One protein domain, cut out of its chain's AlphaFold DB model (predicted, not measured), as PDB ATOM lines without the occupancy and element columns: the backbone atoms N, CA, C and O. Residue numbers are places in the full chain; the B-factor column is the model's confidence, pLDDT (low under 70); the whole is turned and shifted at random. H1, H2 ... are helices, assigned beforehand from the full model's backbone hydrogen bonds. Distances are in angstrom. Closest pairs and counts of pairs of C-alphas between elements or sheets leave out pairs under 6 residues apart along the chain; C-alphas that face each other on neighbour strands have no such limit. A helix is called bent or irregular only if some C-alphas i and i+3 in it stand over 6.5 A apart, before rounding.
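AT A GLANCE: This is residues 129 to 301 of the 303 residues of an uncharacterized protein of Batrachochytrium dendrobatidis (strain JEL423) (UniProt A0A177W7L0). A long helix, H2, runs through the middle of a rounded, all-helix body, with the hairpin of H4 and H5 packed on one side of it and H6, from the hairpin of H6 and H7, packed on another. H3 packs on H2, H4 and H6 by the later part of H2, while the short helices H1, H8 and H9 lie far from the later part of H2, in the region of its first residues. The printed part has 173 residues with nine named helices, H1 to H9 in order along the chain, and no named strand. It is compact, with a radius of gyration of the C-alphas of 15.3 A and spans of 41 by 40 by 36 A.

HOW THE PARTS SIT: H2, residues 151 to 173, and H6, residues 245 to 260, are the hubs, touching four helices each. They touch each other at Ile 164 and Ala 251, whose C-alphas, their closest, are 6.8 A apart, at a steep tilt of 69 degrees, only just short of about perpendicular. H5, residues 228 to 242, touches H2 at a steep tilt of 55 degrees, opposite ways; their closest C-alphas, of Ile 165 and Ala 238, are 5.3 A apart. H4, residues 209 to 223, forms a hairpin with H5, and its closest C-alpha to H2, of Val 212, is 6.2 A from that of Tyr 162. H3, residues 182 to 192, touches residues 166 to 170 of H2 alone, closest at the C-alphas of Ala 166 and Ala 192, 5.4 A apart. H7, residues 266 to 283, forms a hairpin with H6 at a shallow tilt of 15 degrees; their closest C-alphas, of His 256 and Ser 272, are 5.3 A apart. H1, residues 141 to 144, only just touches H7, with 3 pairs of C-alphas within 8 A, the closest those of Ile 141 and Cys 280, 6.3 A apart. H8, residues 285 to 291, and H9, residues 293 to 299, are each close to H2 but not clearly touching; the C-alphas of Val 154 and Phe 291, the closest of H2 and H8, are 6.3 A apart. Each O i to N i+4 pair is within hydrogen-bond range in H3, H4, H5, H6, H7 and H9; H2 has 15 of 19, H8 has 1 of 3 and 1 of 4 O i to N i+3 pairs, and H1 is too short for an i+4 pair.

IN THESE COORDINATES: H2 spans 36.1 A from C-alpha 151 at (148.152, 132.617, 97.551) to C-alpha 173 at (133.467, 106.563, 77.299), and is only just irregular: C-alphas 151 and 154 are 6.7 A apart. H7 spans 25.9 A, H6 22.0 A, and H4 and H5 21.0 A each. H9 ends at C-alpha 299, (130.231, 125.531, 97.842).

THE WHOLE: The C-alphas farthest apart, of Lys 146 and Ser 227, are 45.3 A apart. The printed part has no cut, and the link from H3 to H4 is long, with 16 residues. The mean pLDDT of the printed part is 75.6; residues 129 to 131, 140 to 155, 194 to 206 and 285 to 301 are under 70.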
ATOM      1  N   ASP A 129     137.622  98.514  99.703       52.62
ATOM      2  CA  ASP A 129     136.754  97.679  98.867       52.62
ATOM      3  C   ASP A 129     137.487  97.342  97.551       52.62
ATOM      4  O   ASP A 129     138.232  98.180  97.026       52.62
ATOM      5  N   ASP A 130     137.267  96.139  97.012       56.44
ATOM      6  CA  ASP A 130     137.837  95.682  95.737       56.44
ATOM      7  C   ASP A 130     137.374  96.611  94.593       56.44
ATOM      8  O   ASP A 130     136.246  96.515  94.113       56.44
ATOM      9  N   GLY A 131     138.223  97.553  94.160       67.50
ATOM     10  CA  GLY A 131     137.949  98.396  92.986       67.50
ATOM     11  C   GLY A 131     138.519  99.817  92.993       67.50
ATOM     12  O   GLY A 131     138.519 100.458  91.944       67.50
ATOM     13  N   ILE A 132     139.015 100.338  94.122       77.69
ATOM     14  CA  ILE A 132     139.655 101.669  94.145       77.69
ATOM     15  C   ILE A 132     141.037 101.595  93.459       77.69
ATOM     16  O   ILE A 132     141.820 100.699  93.784       77.69
ATOM     17  N   PRO A 133     141.377 102.532  92.548       80.00
ATOM     18  CA  PRO A 133     142.687 102.566  91.903       80.00
ATOM     19  C   PRO A 133     143.864 102.668  92.881       80.00
ATOM     20  O   PRO A 133     143.770 103.294  93.940       80.00
ATOM     21  N   LEU A 134     145.011 102.103  92.484       79.62
ATOM     22  CA  LEU A 134     146.244 102.152  93.270       79.62
ATOM     23  C   LEU A 134     146.702 103.603  93.479       79.62
ATOM     24  O   LEU A 134     146.928 104.345  92.520       79.62
ATOM     25  N   LEU A 135     146.889 103.972  94.743       79.94
ATOM     26  CA  LEU A 135     147.332 105.305  95.131       79.94
ATOM     27  C   LEU A 135     148.815 105.506  94.813       79.94
ATOM     28  O   LEU A 135     149.657 104.645  95.071       79.94
ATOM     29  N   LEU A 136     149.135 106.678  94.276       76.62
ATOM     30  CA  LEU A 136     150.501 107.104  94.026       76.62
ATOM     31  C   LEU A 136     151.185 107.520  95.333       76.62
ATOM     32  O   LEU A 136     150.580 108.171  96.188       76.62
ATOM     33  N   GLU A 137     152.472 107.207  95.469       72.94
ATOM     34  CA  GLU A 137     153.273 107.631  96.619       72.94
ATOM     35  C   GLU A 137     153.574 109.139  96.525       72.94
ATOM     36  O   GLU A 137     154.535 109.586  95.896       72.94
ATOM     37  N   THR A 138     152.692 109.955  97.101       71.88
ATOM     38  CA  THR A 138     152.819 111.420  97.087       71.88
ATOM     39  C   THR A 138     153.866 111.909  98.087       71.88
ATOM     40  O   THR A 138     154.029 111.331  99.162       71.88
ATOM     41  N   ARG A 139     154.513 113.041  97.790       70.50
ATOM     42  CA  ARG A 139     155.426 113.733  98.715       70.50
ATOM     43  C   ARG A 139     154.817 115.053  99.183       70.50
ATOM     44  O   ARG A 139     153.969 115.619  98.498       70.50
ATOM     45  N   GLN A 140     155.278 115.565 100.323       64.44
ATOM     46  CA  GLN A 140     154.869 116.893 100.796       64.44
ATOM     47  C   GLN A 140     155.305 117.977  99.800       64.44
ATOM     48  O   GLN A 140     156.415 117.933  99.265       64.44
ATOM     49  N   ILE A 141     154.475 118.994  99.572       67.62
ATOM     50  CA  ILE A 141     154.808 120.055  98.607       67.62
ATOM     51  C   ILE A 141     156.024 120.859  99.063       67.62
ATOM     52  O   ILE A 141     156.844 121.265  98.237       67.62
ATOM     53  N   SER A 142     156.204 121.009 100.374       64.12
ATOM     54  CA  SER A 142     157.376 121.645 100.988       64.12
ATOM     55  C   SER A 142     158.713 121.020 100.561       64.12
ATOM     56  O   SER A 142     159.728 121.714 100.526       64.12
ATOM     57  N   THR A 143     158.729 119.732 100.192       64.50
ATOM     58  CA  THR A 143     159.931 119.037  99.694       64.50
ATOM     59  C   THR A 143     160.103 119.128  98.177       64.50
ATOM     60  O   THR A 143     161.208 118.911  97.682       64.50
ATOM     61  N   ILE A 144     159.050 119.483  97.434       64.31
ATOM     62  CA  ILE A 144     159.068 119.595  95.966       64.31
ATOM     63  C   ILE A 144     159.354 121.041  95.532       64.31
ATOM     64  O   ILE A 144     160.111 121.275  94.589       64.31
ATOM     65  N   THR A 145     158.795 122.031  96.231       63.66
ATOM     66  CA  THR A 145     158.951 123.452  95.896       63.66
ATOM     67  C   THR A 145     159.722 124.205  96.973       63.66
ATOM     68  O   THR A 145     159.271 124.331  98.105       63.66
ATOM     69  N   LYS A 146     160.863 124.798  96.597       55.97
ATOM     70  CA  LYS A 146     161.681 125.664  97.473       55.97
ATOM     71  C   LYS A 146     161.091 127.067  97.691       55.97
ATOM     72  O   LYS A 146     161.677 127.876  98.403       55.97
ATOM     73  N   VAL A 147     159.983 127.385  97.024       59.41
ATOM     74  CA  VAL A 147     159.380 128.723  96.982       59.41
ATOM     75  C   VAL A 147     158.131 128.727  97.851       59.41
ATOM     76  O   VAL A 147     157.351 127.778  97.804       59.41
ATOM     77  N   LYS A 148     157.935 129.800  98.630       58.88
ATOM     78  CA  LYS A 148     156.735 129.981  99.455       58.88
ATOM     79  C   LYS A 148     155.477 129.821  98.574       58.88
ATOM     80  O   LYS A 148     155.422 130.471  97.525       58.88
ATOM     81  N   PRO A 149     154.497 128.992  98.976       61.75
ATOM     82  CA  PRO A 149     153.269 128.781  98.217       61.75
ATOM     83  C   PRO A 149     152.606 130.124  97.873       61.75
ATOM     84  O   PRO A 149     152.413 130.973  98.744       61.75
ATOM     85  N   ASN A 150     152.304 130.348  96.593       63.72
ATOM     86  CA  ASN A 150     151.586 131.543  96.151       63.72
ATOM     87  C   ASN A 150     150.128 131.452  96.629       63.72
ATOM     88  O   ASN A 150     149.510 130.401  96.483       63.72
ATOM     89  N   ALA A 151     149.552 132.552  97.121       63.38
ATOM     90  CA  ALA A 151     148.152 132.617  97.551       63.38
ATOM     91  C   ALA A 151     147.151 132.183  96.457       63.38
ATOM     92  O   ALA A 151     146.052 131.742  96.766       63.38
ATOM     93  N   ARG A 152     147.541 132.248  95.174       65.56
ATOM     94  CA  ARG A 152     146.723 131.779  94.040       65.56
ATOM     95  C   ARG A 152     146.649 130.257  93.879       65.56
ATOM     96  O   ARG A 152     145.875 129.796  93.053       65.56
ATOM     97  N   LEU A 153     147.403 129.473  94.654       67.25
ATOM     98  CA  LEU A 153     147.337 128.003  94.611       67.25
ATOM     99  C   LEU A 153     145.949 127.446  94.950       67.25
ATOM    100  O   LEU A 153     145.640 126.334  94.542       67.25
ATOM    101  N   VAL A 154     145.092 128.229  95.609       64.56
ATOM    102  CA  VAL A 154     143.671 127.896  95.798       64.56
ATOM    103  C   VAL A 154     142.982 127.609  94.462       64.56
ATOM    104  O   VAL A 154     142.214 126.662  94.345       64.56
ATOM    105  N   PHE A 155     143.303 128.361  93.410       69.81
ATOM    106  CA  PHE A 155     142.702 128.147  92.094       69.81
ATOM    107  C   PHE A 155     143.183 126.850  91.427       69.81
ATOM    108  O   PHE A 155     142.486 126.312  90.575       69.81
ATOM    109  N   SER A 156     144.300 126.262  91.875       73.81
ATOM    110  CA  SER A 156     144.716 124.927  91.420       73.81
ATOM    111  C   SER A 156     143.760 123.815  91.870       73.81
ATOM    112  O   SER A 156     143.794 122.721  91.323       73.81
ATOM    113  N   ILE A 157     142.876 124.081  92.831       74.12
ATOM    114  CA  ILE A 157     141.804 123.155  93.228       74.12
ATOM    115  C   ILE A 157     140.723 123.101  92.147       74.12
ATOM    116  O   ILE A 157     140.176 122.040  91.863       74.12
ATOM    117  N   LEU A 158     140.436 124.242  91.518       77.06
ATOM    118  CA  LEU A 158     139.515 124.319  90.386       77.06
ATOM    119  C   LEU A 158     140.104 123.614  89.164       77.06
ATOM    120  O   LEU A 158     139.386 122.913  88.457       77.06
ATOM    121  N   ASP A 159     141.421 123.728  88.985       78.19
ATOM    122  CA  ASP A 159     142.165 122.966  87.984       78.19
ATOM    123  C   ASP A 159     142.054 121.443  88.244       78.19
ATOM    124  O   ASP A 159     141.728 120.682  87.336       78.19
ATOM    125  N   ILE A 160     142.206 120.997  89.501       79.69
ATOM    126  CA  ILE A 160     141.986 119.592  89.905       79.69
ATOM    127  C   ILE A 160     140.551 119.140  89.616       79.69
ATOM    128  O   ILE A 160     140.337 118.048  89.093       79.69
ATOM    129  N   MET A 161     139.561 119.966  89.958       78.88
ATOM    130  CA  MET A 161     138.154 119.662  89.709       78.88
ATOM    131  C   MET A 161     137.898 119.445  88.216       78.88
ATOM    132  O   MET A 161     137.233 118.487  87.827       78.88
ATOM    133  N   TYR A 162     138.461 120.312  87.384       82.56
ATOM    134  CA  TYR A 162     138.359 120.216  85.940       82.56
ATOM    135  C   TYR A 162     138.990 118.919  85.396       82.56
ATOM    136  O   TYR A 162     138.366 118.222  84.592       82.56
ATOM    137  N   ASP A 163     140.171 118.541  85.895       84.19
ATOM    138  CA  ASP A 163     140.854 117.298  85.511       84.19
ATOM    139  C   ASP A 163     140.082 116.039  85.940       84.19
ATOM    140  O   ASP A 163     140.001 115.075  85.175       84.19
ATOM    141  N   ILE A 164     139.446 116.049  87.118       86.31
ATOM    142  CA  ILE A 164     138.584 114.948  87.576       86.31
ATOM    143  C   ILE A 164     137.392 114.771  86.641       86.31
ATOM    144  O   ILE A 164     137.057 113.645  86.275       86.31
ATOM    145  N   ILE A 165     136.744 115.863  86.237       86.25
ATOM    146  CA  ILE A 165     135.589 115.765  85.346       86.25
ATOM    147  C   ILE A 165     136.012 115.196  83.978       86.25
ATOM    148  O   ILE A 165     135.311 114.348  83.423       86.25
ATOM    149  N   ALA A 166     137.177 115.599  83.458       87.94
ATOM    150  CA  ALA A 166     137.740 115.018  82.238       87.94
ATOM    151  C   ALA A 166     138.061 113.519  82.398       87.94
ATOM    152  O   ALA A 166     137.779 112.734  81.495       87.94
ATOM    153  N   TYR A 167     138.589 113.098  83.550       89.88
ATOM    154  CA  TYR A 167     138.825 111.684  83.856       89.88
ATOM    155  C   TYR A 167     137.520 110.871  83.903       89.88
ATOM    156  O   TYR A 167     137.442 109.804  83.294       89.88
ATOM    157  N   VAL A 168     136.468 111.386  84.555       90.44
ATOM    158  CA  VAL A 168     135.149 110.725  84.611       90.44
ATOM    159  C   VAL A 168     134.557 110.549  83.216       90.44
ATOM    160  O   VAL A 168     133.986 109.497  82.926       90.44
ATOM    161  N   TYR A 169     134.704 111.558  82.352       90.31
ATOM    162  CA  TYR A 169     134.310 111.454  80.951       90.31
ATOM    163  C   TYR A 169     135.003 110.268  80.269       90.31
ATOM    164  O   TYR A 169     134.319 109.410  79.721       90.31
ATOM    165  N   VAL A 170     136.331 110.171  80.362       89.88
ATOM    166  CA  VAL A 170     137.084 109.089  79.707       89.88
ATOM    167  C   VAL A 170     136.716 107.719  80.257       89.88
ATOM    168  O   VAL A 170     136.460 106.810  79.474       89.88
ATOM    169  N   CYS A 171     136.586 107.579  81.576       89.25
ATOM    170  CA  CYS A 171     136.185 106.304  82.166       89.25
ATOM    171  C   CYS A 171     134.790 105.873  81.701       89.25
ATOM    172  O   CYS A 171     134.568 104.695  81.456       89.25
ATOM    173  N   ARG A 172     133.846 106.809  81.541       87.31
ATOM    174  CA  ARG A 172     132.517 106.491  81.004       87.31
ATOM    175  C   ARG A 172     132.531 106.143  79.525       87.31
ATOM    176  O   ARG A 172     131.788 105.258  79.120       87.31
ATOM    177  N   THR A 173     133.345 106.831  78.735       85.88
ATOM    178  CA  THR A 173     133.467 106.563  77.299       85.88
ATOM    179  C   THR A 173     134.104 105.200  77.038       85.88
ATOM    180  O   THR A 173     133.700 104.517  76.105       85.88
ATOM    181  N   LEU A 174     135.051 104.788  77.886       86.31
ATOM    182  CA  LEU A 174     135.797 103.532  77.755       86.31
ATOM    183  C   LEU A 174     135.297 102.422  78.689       86.31
ATOM    184  O   LEU A 174     135.988 101.431  78.890       86.31
ATOM    185  N   ASN A 175     134.120 102.586  79.302       84.44
ATOM    186  CA  ASN A 175     133.533 101.598  80.213       84.44
ATOM    187  C   ASN A 175     134.514 101.105  81.307       84.44
ATOM    188  O   ASN A 175     134.546  99.929  81.658       84.44
ATOM    189  N   GLY A 176     135.346 102.013  81.821       82.94
ATOM    190  CA  GLY A 176     136.353 101.746  82.845       82.94
ATOM    191  C   GLY A 176     137.714 101.263  82.352       82.94
ATOM    192  O   GLY A 176     138.660 101.304  83.142       82.94
ATOM    193  N   ASP A 177     137.857 100.863  81.087       83.44
ATOM    194  CA  ASP A 177     139.129 100.364  80.558       83.44
ATOM    195  C   ASP A 177     139.991 101.486  79.967       83.44
ATOM    196  O   ASP A 177     140.138 101.676  78.761       83.44
ATOM    197  N   VAL A 178     140.576 102.280  80.859       84.50
ATOM    198  CA  VAL A 178     141.460 103.392  80.481       84.50
ATOM    199  C   VAL A 178     142.880 102.941  80.104       84.50
ATOM    200  O   VAL A 178     143.711 103.770  79.725       84.50
ATOM    201  N   PHE A 179     143.199 101.648  80.233       85.44
ATOM    202  CA  PHE A 179     144.557 101.131  80.039       85.44
ATOM    203  C   PHE A 179     144.727 100.323  78.752       85.44
ATOM    204  O   PHE A 179     145.853 100.299  78.248       85.44
ATOM    205  N   GLU A 180     143.654  99.748  78.195       83.75
ATOM    206  CA  GLU A 180     143.667  99.019  76.916       83.75
ATOM    207  C   GLU A 180     144.331  99.837  75.797       83.75
ATOM    208  O   GLU A 180     145.278  99.385  75.150       83.75
ATOM    209  N   SER A 181     143.920 101.099  75.642       83.62
ATOM    210  CA  SER A 181     144.547 102.055  74.728       83.62
ATOM    211  C   SER A 181     144.884 103.352  75.457       83.62
ATOM    212  O   SER A 181     144.130 104.331  75.463       83.62
ATOM    213  N   CYS A 182     146.075 103.400  76.065       85.06
ATOM    214  CA  CYS A 182     146.560 104.605  76.751       85.06
ATOM    215  C   CYS A 182     146.641 105.822  75.802       85.06
ATOM    216  O   CYS A 182     146.442 106.959  76.227       85.06
ATOM    217  N   SER A 183     146.907 105.599  74.508       84.69
ATOM    218  CA  SER A 183     146.964 106.663  73.494       84.69
ATOM    219  C   SER A 183     145.590 107.272  73.200       84.69
ATOM    220  O   SER A 183     145.480 108.494  73.092       84.69
ATOM    221  N   GLU A 184     144.549 106.446  73.095       86.00
ATOM    222  CA  GLU A 184     143.168 106.903  72.907       86.00
ATOM    223  C   GLU A 184     142.640 107.591  74.165       86.00
ATOM    224  O   GLU A 184     142.121 108.704  74.096       86.00
ATOM    225  N   SER A 185     142.890 106.994  75.330       88.12
ATOM    226  CA  SER A 185     142.536 107.581  76.624       88.12
ATOM    227  C   SER A 185     143.181 108.957  76.809       88.12
ATOM    228  O   SER A 185     142.527 109.920  77.215       88.12
ATOM    229  N   PHE A 186     144.453 109.101  76.421       87.50
ATOM    230  CA  PHE A 186     145.142 110.389  76.407       87.50
ATOM    231  C   PHE A 186     144.501 111.383  75.433       87.50
ATOM    232  O   PHE A 186     144.298 112.544  75.798       87.50
ATOM    233  N   PHE A 187     144.151 110.952  74.218       86.50
ATOM    234  CA  PHE A 187     143.457 111.802  73.253       86.50
ATOM    235  C   PHE A 187     142.137 112.334  73.829       86.50
ATOM    236  O   PHE A 187     141.957 113.552  73.872       86.50
ATOM    237  N   LEU A 188     141.284 111.460  74.372       86.81
ATOM    238  CA  LEU A 188     139.997 111.825  74.972       86.81
ATOM    239  C   LEU A 188     140.158 112.780  76.165       86.81
ATOM    240  O   LEU A 188     139.444 113.781  76.257       86.81
ATOM    241  N   VAL A 189     141.141 112.538  77.039       86.00
ATOM    242  CA  VAL A 189     141.444 113.441  78.161       86.00
ATOM    243  C   VAL A 189     141.865 114.825  77.658       86.00
ATOM    244  O   VAL A 189     141.393 115.840  78.168       86.00
ATOM    245  N   THR A 190     142.720 114.902  76.632       83.12
ATOM    246  CA  THR A 190     143.128 116.199  76.062       83.12
ATOM    247  C   THR A 190     142.026 116.889  75.258       83.12
ATOM    248  O   THR A 190     142.004 118.117  75.167       83.12
ATOM    249  N   GLN A 191     141.093 116.124  74.692       82.69
ATOM    250  CA  GLN A 191     139.908 116.658  74.033       82.69
ATOM    251  C   GLN A 191     138.962 117.282  75.059       82.69
ATOM    252  O   GLN A 191     138.457 118.374  74.808       82.69
ATOM    253  N   ALA A 192     138.781 116.658  76.225       79.75
ATOM    254  CA  ALA A 192     137.906 117.152  77.285       79.75
ATOM    255  C   ALA A 192     138.521 118.285  78.127       79.75
ATOM    256  O   ALA A 192     137.777 119.157  78.578       79.75
ATOM    257  N   SER A 193     139.850 118.314  78.313       78.19
ATOM    258  CA  SER A 193     140.529 119.257  79.218       78.19
ATOM    259  C   SER A 193     141.380 120.335  78.514       78.19
ATOM    260  O   SER A 193     142.380 120.039  77.860       78.19
ATOM    261  N   TYR A 194     141.045 121.617  78.735       69.19
ATOM    262  CA  TYR A 194     141.869 122.797  78.416       69.19
ATOM    263  C   TYR A 194     143.230 122.825  79.133       69.19
ATOM    264  O   TYR A 194     144.202 123.306  78.554       69.19
ATOM    265  N   ILE A 195     143.337 122.312  80.364       65.69
ATOM    266  CA  ILE A 195     144.581 122.343  81.170       65.69
ATOM    267  C   ILE A 195     145.685 121.504  80.514       65.69
ATOM    268  O   ILE A 195     146.892 121.760  80.665       65.69
ATOM    269  N   PHE A 196     145.253 120.507  79.747       65.12
ATOM    270  CA  PHE A 196     146.103 119.614  78.985       65.12
ATOM    271  C   PHE A 196     146.288 120.049  77.535       65.12
ATOM    272  O   PHE A 196     147.093 119.433  76.832       65.12
ATOM    273  N   ASP A 197     145.606 121.103  77.078       64.06
ATOM    274  CA  ASP A 197     145.807 121.697  75.760       64.06
ATOM    275  C   ASP A 197     147.194 122.355  75.679       64.06
ATOM    276  O   ASP A 197     147.557 123.202  76.495       64.06
ATOM    277  N   ALA A 198     147.994 121.958  74.686       52.31
ATOM    278  CA  ALA A 198     149.346 122.485  74.483       52.31
ATOM    279  C   ALA A 198     149.353 123.992  74.170       52.31
ATOM    280  O   ALA A 198     150.381 124.647  74.331       52.31
ATOM    281  N   SER A 199     148.216 124.533  73.727       50.25
ATOM    282  CA  SER A 199     148.031 125.953  73.427       50.25
ATOM    283  C   SER A 199     147.673 126.805  74.653       50.25
ATOM    284  O   SER A 199     147.784 128.031  74.595       50.25
ATOM    285  N   CYS A 200     147.290 126.191  75.780       53.00
ATOM    286  CA  CYS A 200     146.879 126.921  76.972       53.00
ATOM    287  C   CYS A 200     148.084 127.199  77.886       53.00
ATOM    288  O   CYS A 200     148.573 126.335  78.616       53.00
ATOM    289  N   SER A 201     148.582 128.437  77.853       50.84
ATOM    290  CA  SER A 201     149.617 128.936  78.772       50.84
ATOM    291  C   SER A 201     149.049 129.425  80.113       50.84
ATOM    292  O   SER A 201     149.813 129.811  81.005       50.84
ATOM    293  N   CYS A 202     147.721 129.412  80.266       50.84
ATOM    294  CA  CYS A 202     147.028 129.947  81.426       50.84
ATOM    295  C   CYS A 202     147.227 129.030  82.639       50.84
ATOM    296  O   CYS A 202     146.780 127.887  82.670       50.84
ATOM    297  N   LYS A 203     147.933 129.542  83.648       57.16
ATOM    298  CA  LYS A 203     147.972 128.968  84.998       57.16
ATOM    299  C   LYS A 203     146.842 129.617  85.791       57.16
ATOM    300  O   LYS A 203     146.738 130.840  85.709       57.16
ATOM    301  N   PHE A 204     146.086 128.843  86.574       60.09
ATOM    302  CA  PHE A 204     144.916 129.333  87.319       60.09
ATOM    303  C   PHE A 204     143.811 129.804  86.365       60.09
ATOM    304  O   PHE A 204     143.486 130.986  86.312       60.09
ATOM    305  N   VAL A 205     143.312 128.881  85.535       64.19
ATOM    306  CA  VAL A 205     142.367 129.204  84.449       64.19
ATOM    307  C   VAL A 205     141.028 129.684  84.999       64.19
ATOM    308  O   VAL A 205     140.364 130.491  84.360       64.19
ATOM    309  N   PHE A 206     140.652 129.193  86.177       69.62
ATOM    310  CA  PHE A 206     139.334 129.404  86.747       69.62
ATOM    311  C   PHE A 206     139.421 130.193  88.044       69.62
ATOM    312  O   PHE A 206     140.262 129.909  88.900       69.62
ATOM    313  N   GLU A 207     138.508 131.146  88.206       71.38
ATOM    314  CA  GLU A 207     138.373 131.928  89.439       71.38
ATOM    315  C   GLU A 207     137.160 131.483  90.269       71.38
ATOM    316  O   GLU A 207     137.052 131.824  91.447       71.38
ATOM    317  N   SER A 208     136.257 130.682  89.686       73.25
ATOM    318  CA  SER A 208     135.088 130.144  90.387       73.25
ATOM    319  C   SER A 208     134.716 128.714  89.961       73.25
ATOM    320  O   SER A 208     134.879 128.356  88.792       73.25
ATOM    321  N   PRO A 209     134.118 127.900  90.857       70.88
ATOM    322  CA  PRO A 209     133.599 126.572  90.508       70.88
ATOM    323  C   PRO A 209     132.556 126.590  89.380       70.88
ATOM    324  O   PRO A 209     132.510 125.684  88.551       70.88
ATOM    325  N   LYS A 210     131.727 127.640  89.319       76.06
ATOM    326  CA  LYS A 210     130.687 127.794  88.288       76.06
ATOM    327  C   LYS A 210     131.286 127.931  86.891       76.06
ATOM    328  O   LYS A 210     130.740 127.393  85.931       76.06
ATOM    329  N   GLU A 211     132.412 128.628  86.788       77.81
ATOM    330  CA  GLU A 211     133.150 128.789  85.538       77.81
ATOM    331  C   GLU A 211     133.708 127.451  85.045       77.81
ATOM    332  O   GLU A 211     133.544 127.120  83.873       77.81
ATOM    333  N   VAL A 212     134.267 126.638  85.951       77.94
ATOM    334  CA  VAL A 212     134.757 125.283  85.643       77.94
ATOM    335  C   VAL A 212     133.644 124.432  85.032       77.94
ATOM    336  O   VAL A 212     133.813 123.861  83.953       77.94
ATOM    337  N   VAL A 213     132.488 124.373  85.703       78.25
ATOM    338  CA  VAL A 213     131.345 123.562  85.262       78.25
ATOM    339  C   VAL A 213     130.798 124.065  83.929       78.25
ATOM    340  O   VAL A 213     130.552 123.261  83.033       78.25
ATOM    341  N   SER A 214     130.640 125.381  83.764       81.12
ATOM    342  CA  SER A 214     130.115 125.986  82.534       81.12
ATOM    343  C   SER A 214     131.035 125.759  81.329       81.12
ATOM    344  O   SER A 214     130.592 125.282  80.277       81.12
ATOM    345  N   THR A 215     132.332 126.040  81.489       82.31
ATOM    346  CA  THR A 215     133.333 125.880  80.428       82.31
ATOM    347  C   THR A 215     133.465 124.420  80.018       82.31
ATOM    348  O   THR A 215     133.493 124.112  78.825       82.31
ATOM    349  N   LEU A 216     133.495 123.500  80.984       79.94
ATOM    350  CA  LEU A 216     133.588 122.080  80.683       79.94
ATOM    351  C   LEU A 216     132.311 121.545  80.034       79.94
ATOM    352  O   LEU A 216     132.400 120.840  79.033       79.94
ATOM    353  N   SER A 217     131.133 121.901  80.553       82.12
ATOM    354  CA  SER A 217     129.852 121.474  79.974       82.12
ATOM    355  C   SER A 217     129.745 121.907  78.516       82.12
ATOM    356  O   SER A 217     129.409 121.103  77.651       82.12
ATOM    357  N   SER A 218     130.118 123.157  78.228       83.69
ATOM    358  CA  SER A 218     130.139 123.692  76.865       83.69
ATOM    359  C   SER A 218     131.092 122.902  75.965       83.69
ATOM    360  O   SER A 218     130.760 122.598  74.823       83.69
ATOM    361  N   ARG A 219     132.262 122.516  76.489       83.06
ATOM    362  CA  ARG A 219     133.260 121.740  75.748       83.06
ATOM    363  C   ARG A 219     132.827 120.296  75.499       83.06
ATOM    364  O   ARG A 219     132.998 119.817  74.383       83.06
ATOM    365  N   LEU A 220     132.247 119.618  76.489       83.44
ATOM    366  CA  LEU A 220     131.721 118.261  76.318       83.44
ATOM    367  C   LEU A 220     130.584 118.226  75.288       83.44
ATOM    368  O   LEU A 220     130.544 117.322  74.458       83.44
ATOM    369  N   LEU A 221     129.704 119.230  75.297       84.31
ATOM    370  CA  LEU A 221     128.637 119.352  74.300       84.31
ATOM    371  C   LEU A 221     129.185 119.648  72.897       84.31
ATOM    372  O   LEU A 221     128.684 119.100  71.924       84.31
ATOM    373  N   ALA A 222     130.194 120.518  72.784       82.38
ATOM    374  CA  ALA A 222     130.694 120.982  71.488       82.38
ATOM    375  C   ALA A 222     131.711 120.040  70.828       82.38
ATOM    376  O   ALA A 222     131.787 119.992  69.603       82.38
ATOM    377  N   HIS A 223     132.532 119.345  71.619       78.50
ATOM    378  CA  HIS A 223     133.678 118.585  71.110       78.50
ATOM    379  C   HIS A 223     133.603 117.086  71.371       78.50
ATOM    380  O   HIS A 223     134.415 116.365  70.802       78.50
ATOM    381  N   CYS A 224     132.703 116.625  72.241       76.56
ATOM    382  CA  CYS A 224     132.629 115.222  72.653       76.56
ATOM    383  C   CYS A 224     131.254 114.589  72.345       76.56
ATOM    384  O   CYS A 224     130.972 113.498  72.831       76.56
ATOM    385  N   ASP A 225     130.399 115.274  71.571       76.69
ATOM    386  CA  ASP A 225     129.072 114.817  71.118       76.69
ATOM    387  C   ASP A 225     128.164 114.245  72.227       76.69
ATOM    388  O   ASP A 225     127.288 113.411  71.980       76.69
ATOM    389  N   LEU A 226     128.338 114.692  73.478       81.88
ATOM    390  CA  LEU A 226     127.491 114.234  74.574       81.88
ATOM    391  C   LEU A 226     126.117 114.890  74.540       81.88
ATOM    392  O   LEU A 226     125.962 116.083  74.286       81.88
ATOM    393  N   SER A 227     125.103 114.115  74.922       83.88
ATOM    394  CA  SER A 227     123.796 114.675  75.248       83.88
ATOM    395  C   SER A 227     123.859 115.480  76.559       83.88
ATOM    396  O   SER A 227     124.673 115.173  77.438       83.88
ATOM    397  N   PRO A 228     122.947 116.446  76.778       80.25
ATOM    398  CA  PRO A 228     122.860 117.173  78.047       80.25
ATOM    399  C   PRO A 228     122.708 116.250  79.265       80.25
ATOM    400  O   PRO A 228     123.268 116.515  80.326       80.25
ATOM    401  N   LYS A 229     122.000 115.122  79.104       80.38
ATOM    402  CA  LYS A 229     121.876 114.093  80.148       80.38
ATOM    403  C   LYS A 229     123.223 113.435  80.464       80.38
ATOM    404  O   LYS A 229     123.534 113.233  81.635       80.38
ATOM    405  N   GLY A 230     124.027 113.139  79.441       82.56
ATOM    406  CA  GLY A 230     125.368 112.572  79.604       82.56
ATOM    407  C   GLY A 230     126.311 113.513  80.355       82.56
ATOM    408  O   GLY A 230     126.999 113.088  81.280       82.56
ATOM    409  N   VAL A 231     126.266 114.811  80.038       84.75
ATOM    410  CA  VAL A 231     127.032 115.836  80.767       84.75
ATOM    411  C   VAL A 231     126.623 115.885  82.241       84.75
ATOM    412  O   VAL A 231     127.483 115.846  83.115       84.75
ATOM    413  N   MET A 232     125.319 115.885  82.537       81.00
ATOM    414  CA  MET A 232     124.829 115.865  83.921       81.00
ATOM    415  C   MET A 232     125.261 114.606  84.685       81.00
ATOM    416  O   MET A 232     125.621 114.700  85.858       81.00
ATOM    417  N   ALA A 233     125.273 113.439  84.034       84.38
ATOM    418  CA  ALA A 233     125.755 112.203  84.648       84.38
ATOM    419  C   ALA A 233     127.249 112.285  85.000       84.38
ATOM    420  O   ALA A 233     127.650 111.884  86.095       84.38
ATOM    421  N   ILE A 234     128.072 112.836  84.100       87.56
ATOM    422  CA  ILE A 234     129.506 113.061  84.331       87.56
ATOM    423  C   ILE A 234     129.732 114.031  85.490       87.56
ATOM    424  O   ILE A 234     130.518 113.730  86.384       87.56
ATOM    425  N   LEU A 235     129.017 115.158  85.517       84.38
ATOM    426  CA  LEU A 235     129.129 116.137  86.601       84.38
ATOM    427  C   LEU A 235     128.711 115.543  87.951       84.38
ATOM    428  O   LEU A 235     129.408 115.729  88.943       84.38
ATOM    429  N   SER A 236     127.612 114.785  87.984       83.81
ATOM    430  CA  SER A 236     127.140 114.096  89.191       83.81
ATOM    431  C   SER A 236     128.193 113.135  89.752       83.81
ATOM    432  O   SER A 236     128.449 113.110  90.957       83.81
ATOM    433  N   ASP A 237     128.867 112.388  88.881       86.38
ATOM    434  CA  ASP A 237     129.912 111.457  89.297       86.38
ATOM    435  C   ASP A 237     131.210 112.149  89.703       86.38
ATOM    436  O   ASP A 237     131.810 111.776  90.711       86.38
ATOM    437  N   ALA A 238     131.600 113.214  89.002       86.31
ATOM    438  CA  ALA A 238     132.719 114.043  89.425       86.31
ATOM    439  C   ALA A 238     132.475 114.624  90.826       86.31
ATOM    440  O   ALA A 238     133.372 114.582  91.668       86.31
ATOM    441  N   CYS A 239     131.251 115.072  91.129       81.06
ATOM    442  CA  CYS A 239     130.880 115.529  92.467       81.06
ATOM    443  C   CYS A 239     131.098 114.450  93.540       81.06
ATOM    444  O   CYS A 239     131.573 114.780  94.624       81.06
ATOM    445  N   LYS A 240     130.816 113.169  93.258       81.88
ATOM    446  CA  LYS A 240     131.089 112.069  94.206       81.88
ATOM    447  C   LYS A 240     132.585 111.905  94.476       81.88
ATOM    448  O   LYS A 240     132.977 111.709  95.622       81.88
ATOM    449  N   ILE A 241     133.422 112.021  93.443       83.12
ATOM    450  CA  ILE A 241     134.884 111.941  93.585       83.12
ATOM    451  C   ILE A 241     135.404 113.122  94.410       83.12
ATOM    452  O   ILE A 241     136.165 112.930  95.352       83.12
ATOM    453  N   ILE A 242     134.956 114.341  94.104       78.88
ATOM    454  CA  ILE A 242     135.433 115.573  94.753       78.88
ATOM    455  C   ILE A 242     135.057 115.626  96.244       78.88
ATOM    456  O   ILE A 242     135.739 116.273  97.034       78.88
ATOM    457  N   GLN A 243     134.007 114.914  96.666       74.94
ATOM    458  CA  GLN A 243     133.596 114.846  98.073       74.94
ATOM    459  C   GLN A 243     134.595 114.116  98.978       74.94
ATOM    460  O   GLN A 243     134.572 114.323 100.193       74.94
ATOM    461  N   SER A 244     135.454 113.261  98.421       75.12
ATOM    462  CA  SER A 244     136.406 112.467  99.190       75.12
ATOM    463  C   SER A 244     137.824 112.714  98.707       75.12
ATOM    464  O   SER A 244     138.173 112.429  97.564       75.12
ATOM    465  N   ARG A 245     138.694 113.154  99.620       75.69
ATOM    466  CA  ARG A 245     140.133 113.285  99.347       75.69
ATOM    467  C   ARG A 245     140.729 111.987  98.808       75.69
ATOM    468  O   ARG A 245     141.544 112.034  97.893       75.69
ATOM    469  N   LEU A 246     140.324 110.845  99.366       77.44
ATOM    470  CA  LEU A 246     140.799 109.540  98.917       77.44
ATOM    471  C   LEU A 246     140.461 109.321  97.439       77.44
ATOM    472  O   LEU A 246     141.320 108.894  96.675       77.44
ATOM    473  N   PHE A 247     139.242 109.668  97.026       82.88
ATOM    474  CA  PHE A 247     138.803 109.513  95.641       82.88
ATOM    475  C   PHE A 247     139.495 110.498  94.703       82.88
ATOM    476  O   PHE A 247     139.863 110.110  93.602       82.88
ATOM    477  N   ILE A 248     139.753 111.733  95.141       82.81
ATOM    478  CA  ILE A 248     140.565 112.690  94.377       82.81
ATOM    479  C   ILE A 248     141.961 112.116  94.124       82.81
ATOM    480  O   ILE A 248     142.415 112.068  92.983       82.81
ATOM    481  N   VAL A 249     142.646 111.668  95.181       82.56
ATOM    482  CA  VAL A 249     144.007 111.131  95.055       82.56
ATOM    483  C   VAL A 249     143.999 109.853  94.218       82.56
ATOM    484  O   VAL A 249     144.884 109.697  93.382       82.56
ATOM    485  N   ALA A 250     142.996 108.983  94.364       85.88
ATOM    486  CA  ALA A 250     142.840 107.792  93.533       85.88
ATOM    487  C   ALA A 250     142.640 108.142  92.050       85.88
ATOM    488  O   ALA A 250     143.382 107.636  91.212       85.88
ATOM    489  N   ALA A 251     141.730 109.068  91.727       89.00
ATOM    490  CA  ALA A 251     141.488 109.516  90.355       89.00
ATOM    491  C   ALA A 251     142.738 110.152  89.731       89.00
ATOM    492  O   ALA A 251     143.107 109.822  88.607       89.00
ATOM    493  N   LEU A 252     143.437 111.024  90.467       88.12
ATOM    494  CA  LEU A 252     144.679 111.641  89.991       88.12
ATOM    495  C   LEU A 252     145.811 110.618  89.839       88.12
ATOM    496  O   LEU A 252     146.620 110.737  88.923       88.12
ATOM    497  N   SER A 253     145.874 109.606  90.708       88.12
ATOM    498  CA  SER A 253     146.860 108.520  90.612       88.12
ATOM    499  C   SER A 253     146.615 107.662  89.377       88.12
ATOM    500  O   SER A 253     147.553 107.344  88.646       88.12
ATOM    501  N   ASP A 254     145.354 107.332  89.110       89.19
ATOM    502  CA  ASP A 254     144.963 106.538  87.954       89.19
ATOM    503  C   ASP A 254     145.187 107.308  86.646       89.19
ATOM    504  O   ASP A 254     145.832 106.805  85.725       89.19
ATOM    505  N   LEU A 255     144.803 108.590  86.621       88.88
ATOM    506  CA  LEU A 255     145.086 109.505  85.517       88.88
ATOM    507  C   LEU A 255     146.598 109.663  85.279       88.88
ATOM    508  O   LEU A 255     147.055 109.618  84.139       88.88
ATOM    509  N   HIS A 256     147.401 109.800  86.339       88.94
ATOM    510  CA  HIS A 256     148.860 109.871  86.230       88.94
ATOM    511  C   HIS A 256     149.441 108.608  85.590       88.94
ATOM    512  O   HIS A 256     150.285 108.701  84.696       88.94
ATOM    513  N   ARG A 257     149.000 107.423  86.033       88.50
ATOM    514  CA  ARG A 257     149.442 106.132  85.479       88.50
ATOM    515  C   ARG A 257     149.060 106.004  84.008       88.50
ATOM    516  O   ARG A 257     149.913 105.660  83.196       88.50
ATOM    517  N   MET A 258     147.818 106.341  83.669       89.00
ATOM    518  CA  MET A 258     147.309 106.327  82.298       89.00
ATOM    519  C   MET A 258     148.164 107.216  81.381       89.00
ATOM    520  O   MET A 258     148.651 106.756  80.350       89.00
ATOM    521  N   VAL A 259     148.438 108.463  81.783       86.62
ATOM    522  CA  VAL A 259     149.261 109.395  80.990       86.62
ATOM    523  C   VAL A 259     150.734 108.966  80.934       86.62
ATOM    524  O   VAL A 259     151.376 109.119  79.895       86.62
ATOM    525  N   SER A 260     151.281 108.408  82.019       86.56
ATOM    526  CA  SER A 260     152.677 107.939  82.079       86.56
ATOM    527  C   SER A 260     152.959 106.773  81.130       86.56
ATOM    528  O   SER A 260     154.083 106.632  80.653       86.56
ATOM    529  N   ASN A 261     151.950 105.946  80.849       86.38
ATOM    530  CA  ASN A 261     152.070 104.792  79.961       86.38
ATOM    531  C   ASN A 261     151.958 105.153  78.468       86.38
ATOM    532  O   ASN A 261     152.113 104.283  77.612       86.38
ATOM    533  N   VAL A 262     151.728 106.426  78.122       85.56
ATOM    534  CA  VAL A 262     151.661 106.871  76.725       85.56
ATOM    535  C   VAL A 262     153.064 106.850  76.093       85.56
ATOM    536  O   VAL A 262     153.975 107.538  76.570       85.56
ATOM    537  N   PRO A 263     153.278 106.120  74.984       80.62
ATOM    538  CA  PRO A 263     154.605 105.959  74.402       80.62
ATOM    539  C   PRO A 263     155.163 107.276  73.835       80.62
ATOM    540  O   PRO A 263     154.566 107.914  72.972       80.62
ATOM    541  N   LYS A 264     156.367 107.652  74.296       72.00
ATOM    542  CA  LYS A 264     157.252 108.699  73.731       72.00
ATOM    543  C   LYS A 264     156.562 110.029  73.369       72.00
ATOM    544  O   LYS A 264     156.842 110.609  72.321       72.00
ATOM    545  N   ASN A 265     155.732 110.564  74.263       77.94
ATOM    546  CA  ASN A 265     155.090 111.865  74.076       77.94
ATOM    547  C   ASN A 265     155.572 112.893  75.124       77.94
ATOM    548  O   ASN A 265     155.289 112.768  76.315       77.94
ATOM    549  N   SER A 266     156.295 113.940  74.699       78.50
ATOM    550  CA  SER A 266     156.812 114.967  75.629       78.50
ATOM    551  C   SER A 266     155.695 115.769  76.312       78.50
ATOM    552  O   SER A 266     155.854 116.223  77.452       78.50
ATOM    553  N   ARG A 267     154.541 115.901  75.644       79.94
ATOM    554  CA  ARG A 267     153.338 116.524  76.199       79.94
ATOM    555  C   ARG A 267     152.751 115.655  77.305       79.94
ATOM    556  O   ARG A 267     152.450 116.190  78.367       79.94
ATOM    557  N   ALA A 268     152.669 114.340  77.091       81.62
ATOM    558  CA  ALA A 268     152.214 113.398  78.114       81.62
ATOM    559  C   ALA A 268     153.104 113.470  79.362       81.62
ATOM    560  O   ALA A 268     152.591 113.641  80.460       81.62
ATOM    561  N   ASN A 269     154.432 113.509  79.202       81.94
ATOM    562  CA  ASN A 269     155.351 113.675  80.336       81.94
ATOM    563  C   ASN A 269     155.097 114.971  81.121       81.94
ATOM    564  O   ASN A 269     155.057 114.960  82.349       81.94
ATOM    565  N   SER A 270     154.900 116.093  80.423       81.19
ATOM    566  CA  SER A 270     154.634 117.387  81.067       81.19
ATOM    567  C   SER A 270     153.300 117.387  81.820       81.19
ATOM    568  O   SER A 270     153.213 117.917  82.926       81.19
ATOM    569  N   ILE A 271     152.271 116.775  81.232       82.69
ATOM    570  CA  ILE A 271     150.952 116.611  81.850       82.69
ATOM    571  C   ILE A 271     151.041 115.683  83.063       82.69
ATOM    572  O   ILE A 271     150.541 116.035  84.125       82.69
ATOM    573  N   SER A 272     151.755 114.563  82.953       84.69
ATOM    574  CA  SER A 272     151.968 113.630  84.061       84.69
ATOM    575  C   SER A 272     152.616 114.326  85.255       84.69
ATOM    576  O   SER A 272     152.149 114.191  86.379       84.69
ATOM    577  N   GLN A 273     153.632 115.164  85.029       82.94
ATOM    578  CA  GLN A 273     154.257 115.934  86.110       82.94
ATOM    579  C   GLN A 273     153.297 116.953  86.749       82.94
ATOM    580  O   GLN A 273     153.341 117.155  87.963       82.94
ATOM    581  N   LYS A 274     152.401 117.574  85.965       81.94
ATOM    582  CA  LYS A 274     151.344 118.448  86.508       81.94
ATOM    583  C   LYS A 274     150.351 117.661  87.369       81.94
ATOM    584  O   LYS A 274     150.063 118.085  88.483       81.94
ATOM    585  N   ILE A 275     149.885 116.504  86.895       84.25
ATOM    586  CA  ILE A 275     148.961 115.635  87.639       84.25
ATOM    587  C   ILE A 275     149.622 115.139  88.931       84.25
ATOM    588  O   ILE A 275     148.999 115.160  89.989       84.25
ATOM    589  N   TYR A 276     150.905 114.768  88.882       84.19
ATOM    590  CA  TYR A 276     151.677 114.394  90.069       84.19
ATOM    591  C   TYR A 276     151.721 115.529  91.099       84.19
ATOM    592  O   TYR A 276     151.505 115.308  92.293       84.19
ATOM    593  N   PHE A 277     151.970 116.760  90.641       82.69
ATOM    594  CA  PHE A 277     151.949 117.941  91.502       82.69
ATOM    595  C   PHE A 277     150.568 118.152  92.139       82.69
ATOM    596  O   PHE A 277     150.484 118.401  93.341       82.69
ATOM    597  N   PHE A 278     149.492 117.988  91.372       81.69
ATOM    598  CA  PHE A 278     148.121 118.064  91.872       81.69
ATOM    599  C   PHE A 278     147.777 116.957  92.875       81.69
ATOM    600  O   PHE A 278     147.140 117.241  93.887       81.69
ATOM    601  N   ALA A 279     148.255 115.729  92.666       82.44
ATOM    602  CA  ALA A 279     148.095 114.640  93.627       82.44
ATOM    603  C   ALA A 279     148.819 114.950  94.947       82.44
ATOM    604  O   ALA A 279     148.256 114.766  96.026       82.44
ATOM    605  N   CYS A 280     150.036 115.503  94.873       80.88
ATOM    606  CA  CYS A 280     150.760 115.975  96.054       80.88
ATOM    607  C   CYS A 280     150.022 117.130  96.755       80.88
ATOM    608  O   CYS A 280     149.975 117.157  97.980       80.88
ATOM    609  N   LEU A 281     149.398 118.043  95.998       78.25
ATOM    610  CA  LEU A 281     148.603 119.154  96.539       78.25
ATOM    611  C   LEU A 281     147.352 118.679  97.268       78.25
ATOM    612  O   LEU A 281     147.096 119.117  98.386       78.25
ATOM    613  N   ALA A 282     146.610 117.750  96.669       76.25
ATOM    614  CA  ALA A 282     145.436 117.150  97.290       76.25
ATOM    615  C   ALA A 282     145.790 116.385  98.580       76.25
ATOM    616  O   ALA A 282     144.968 116.299  99.498       76.25
ATOM    617  N   ASN A 283     147.016 115.851  98.667       76.12
ATOM    618  CA  ASN A 283     147.479 115.066  99.806       76.12
ATOM    619  C   ASN A 283     148.216 115.871 100.900       76.12
ATOM    620  O   ASN A 283     148.491 115.331 101.973       76.12
ATOM    621  N   ASP A 284     148.527 117.149 100.682       72.94
ATOM    622  CA  ASP A 284     149.265 117.957 101.657       72.94
ATOM    623  C   ASP A 284     148.336 118.549 102.737       72.94
ATOM    624  O   ASP A 284     147.540 119.461 102.497       72.94
ATOM    625  N   ALA A 285     148.460 118.043 103.967       62.66
ATOM    626  CA  ALA A 285     147.650 118.469 105.109       62.66
ATOM    627  C   ALA A 285     147.957 119.903 105.598       62.66
ATOM    628  O   ALA A 285     147.125 120.509 106.276       62.66
ATOM    629  N   ALA A 286     149.132 120.464 105.282       56.38
ATOM    630  CA  ALA A 286     149.507 121.810 105.719       56.38
ATOM    631  C   ALA A 286     148.781 122.888 104.903       56.38
ATOM    632  O   ALA A 286     148.283 123.865 105.463       56.38
ATOM    633  N   LEU A 287     148.647 122.665 103.595       58.38
ATOM    634  CA  LEU A 287     147.958 123.577 102.678       58.38
ATOM    635  C   LEU A 287     146.428 123.498 102.848       58.38
ATOM    636  O   LEU A 287     145.726 124.476 102.607       58.38
ATOM    637  N   GLN A 288     145.902 122.384 103.372       57.38
ATOM    638  CA  GLN A 288     144.479 122.228 103.710       57.38
ATOM    639  C   GLN A 288     143.976 123.243 104.741       57.38
ATOM    640  O   GLN A 288     142.918 123.843 104.549       57.38
ATOM    641  N   LYS A 289     144.741 123.472 105.817       54.44
ATOM    642  CA  LYS A 289     144.364 124.432 106.868       54.44
ATOM    643  C   LYS A 289     144.463 125.883 106.406       54.44
ATOM    644  O   LYS A 289     143.687 126.715 106.865       54.44
ATOM    645  N   GLU A 290     145.413 126.178 105.526       50.81
ATOM    646  CA  GLU A 290     145.680 127.538 105.052       50.81
ATOM    647  C   GLU A 290     144.665 127.993 103.990       50.81
ATOM    648  O   GLU A 290     144.330 129.173 103.927       50.81
ATOM    649  N   PHE A 291     144.122 127.057 103.201       53.25
ATOM    650  CA  PHE A 291     143.264 127.370 102.053       53.25
ATOM    651  C   PHE A 291     141.765 127.115 102.248       53.25
ATOM    652  O   PHE A 291     141.011 127.326 101.302       53.25
ATOM    653  N   GLN A 292     141.316 126.682 103.438       55.47
ATOM    654  CA  GLN A 292     139.904 126.347 103.722       55.47
ATOM    655  C   GLN A 292     139.249 125.543 102.586       55.47
ATOM    656  O   GLN A 292     138.118 125.801 102.178       55.47
ATOM    657  N   LEU A 293     139.987 124.561 102.074       54.62
ATOM    658  CA  LEU A 293     139.562 123.658 101.006       54.62
ATOM    659  C   LEU A 293     138.161 123.080 101.274       54.62
ATOM    660  O   LEU A 293     137.318 123.058 100.384       54.62
ATOM    661  N   ASP A 294     137.869 122.753 102.536       54.62
ATOM    662  CA  ASP A 294     136.564 122.268 102.995       54.62
ATOM    663  C   ASP A 294     135.394 123.240 102.745       54.62
ATOM    664  O   ASP A 294     134.257 122.800 102.572       54.62
ATOM    665  N   ALA A 295     135.635 124.556 102.735       56.03
ATOM    666  CA  ALA A 295     134.614 125.571 102.468       56.03
ATOM    667  C   ALA A 295     134.300 125.673 100.967       56.03
ATOM    668  O   ALA A 295     133.129 125.649 100.592       56.03
ATOM    669  N   LEU A 296     135.329 125.669 100.113       54.56
ATOM    670  CA  LEU A 296     135.173 125.575  98.654       54.56
ATOM    671  C   LEU A 296     134.481 124.264  98.246       54.56
ATOM    672  O   LEU A 296     133.599 124.261  97.392       54.56
ATOM    673  N   PHE A 297     134.807 123.152  98.909       56.53
ATOM    674  CA  PHE A 297     134.141 121.868  98.679       56.53
ATOM    675  C   PHE A 297     132.678 121.852  99.139       56.53
ATOM    676  O   PHE A 297     131.854 121.161  98.539       56.53
ATOM    677  N   LYS A 298     132.323 122.629 100.174       55.84
ATOM    678  CA  LYS A 298     130.919 122.861 100.543       55.84
ATOM    679  C   LYS A 298     130.191 123.719  99.514       55.84
ATOM    680  O   LYS A 298     129.039 123.418  99.248       55.84
ATOM    681  N   GLU A 299     130.834 124.721  98.916       52.09
ATOM    682  CA  GLU A 299     130.231 125.531  97.842       52.09
ATOM    683  C   GLU A 299     130.006 124.741  96.545       52.09
ATOM    684  O   GLU A 299     129.048 125.007  95.824       52.09
ATOM    685  N   CYS A 300     130.827 123.722  96.267       49.12
ATOM    686  CA  CYS A 300     130.561 122.774  95.180       49.12
ATOM    687  C   CYS A 300     129.351 121.858  95.444       49.12
ATOM    688  O   CYS A 300     128.922 121.156  94.523       49.12
ATOM    689  N   ARG A 301     128.764 121.854  96.656       54.06
ATOM    690  CA  ARG A 301     127.408 121.319  96.857       54.06
ATOM    691  C   ARG A 301     126.437 122.283  96.187       54.06
ATOM    692  O   ARG A 301     125.928 123.203  96.811       54.06
TER     693      ARG A 301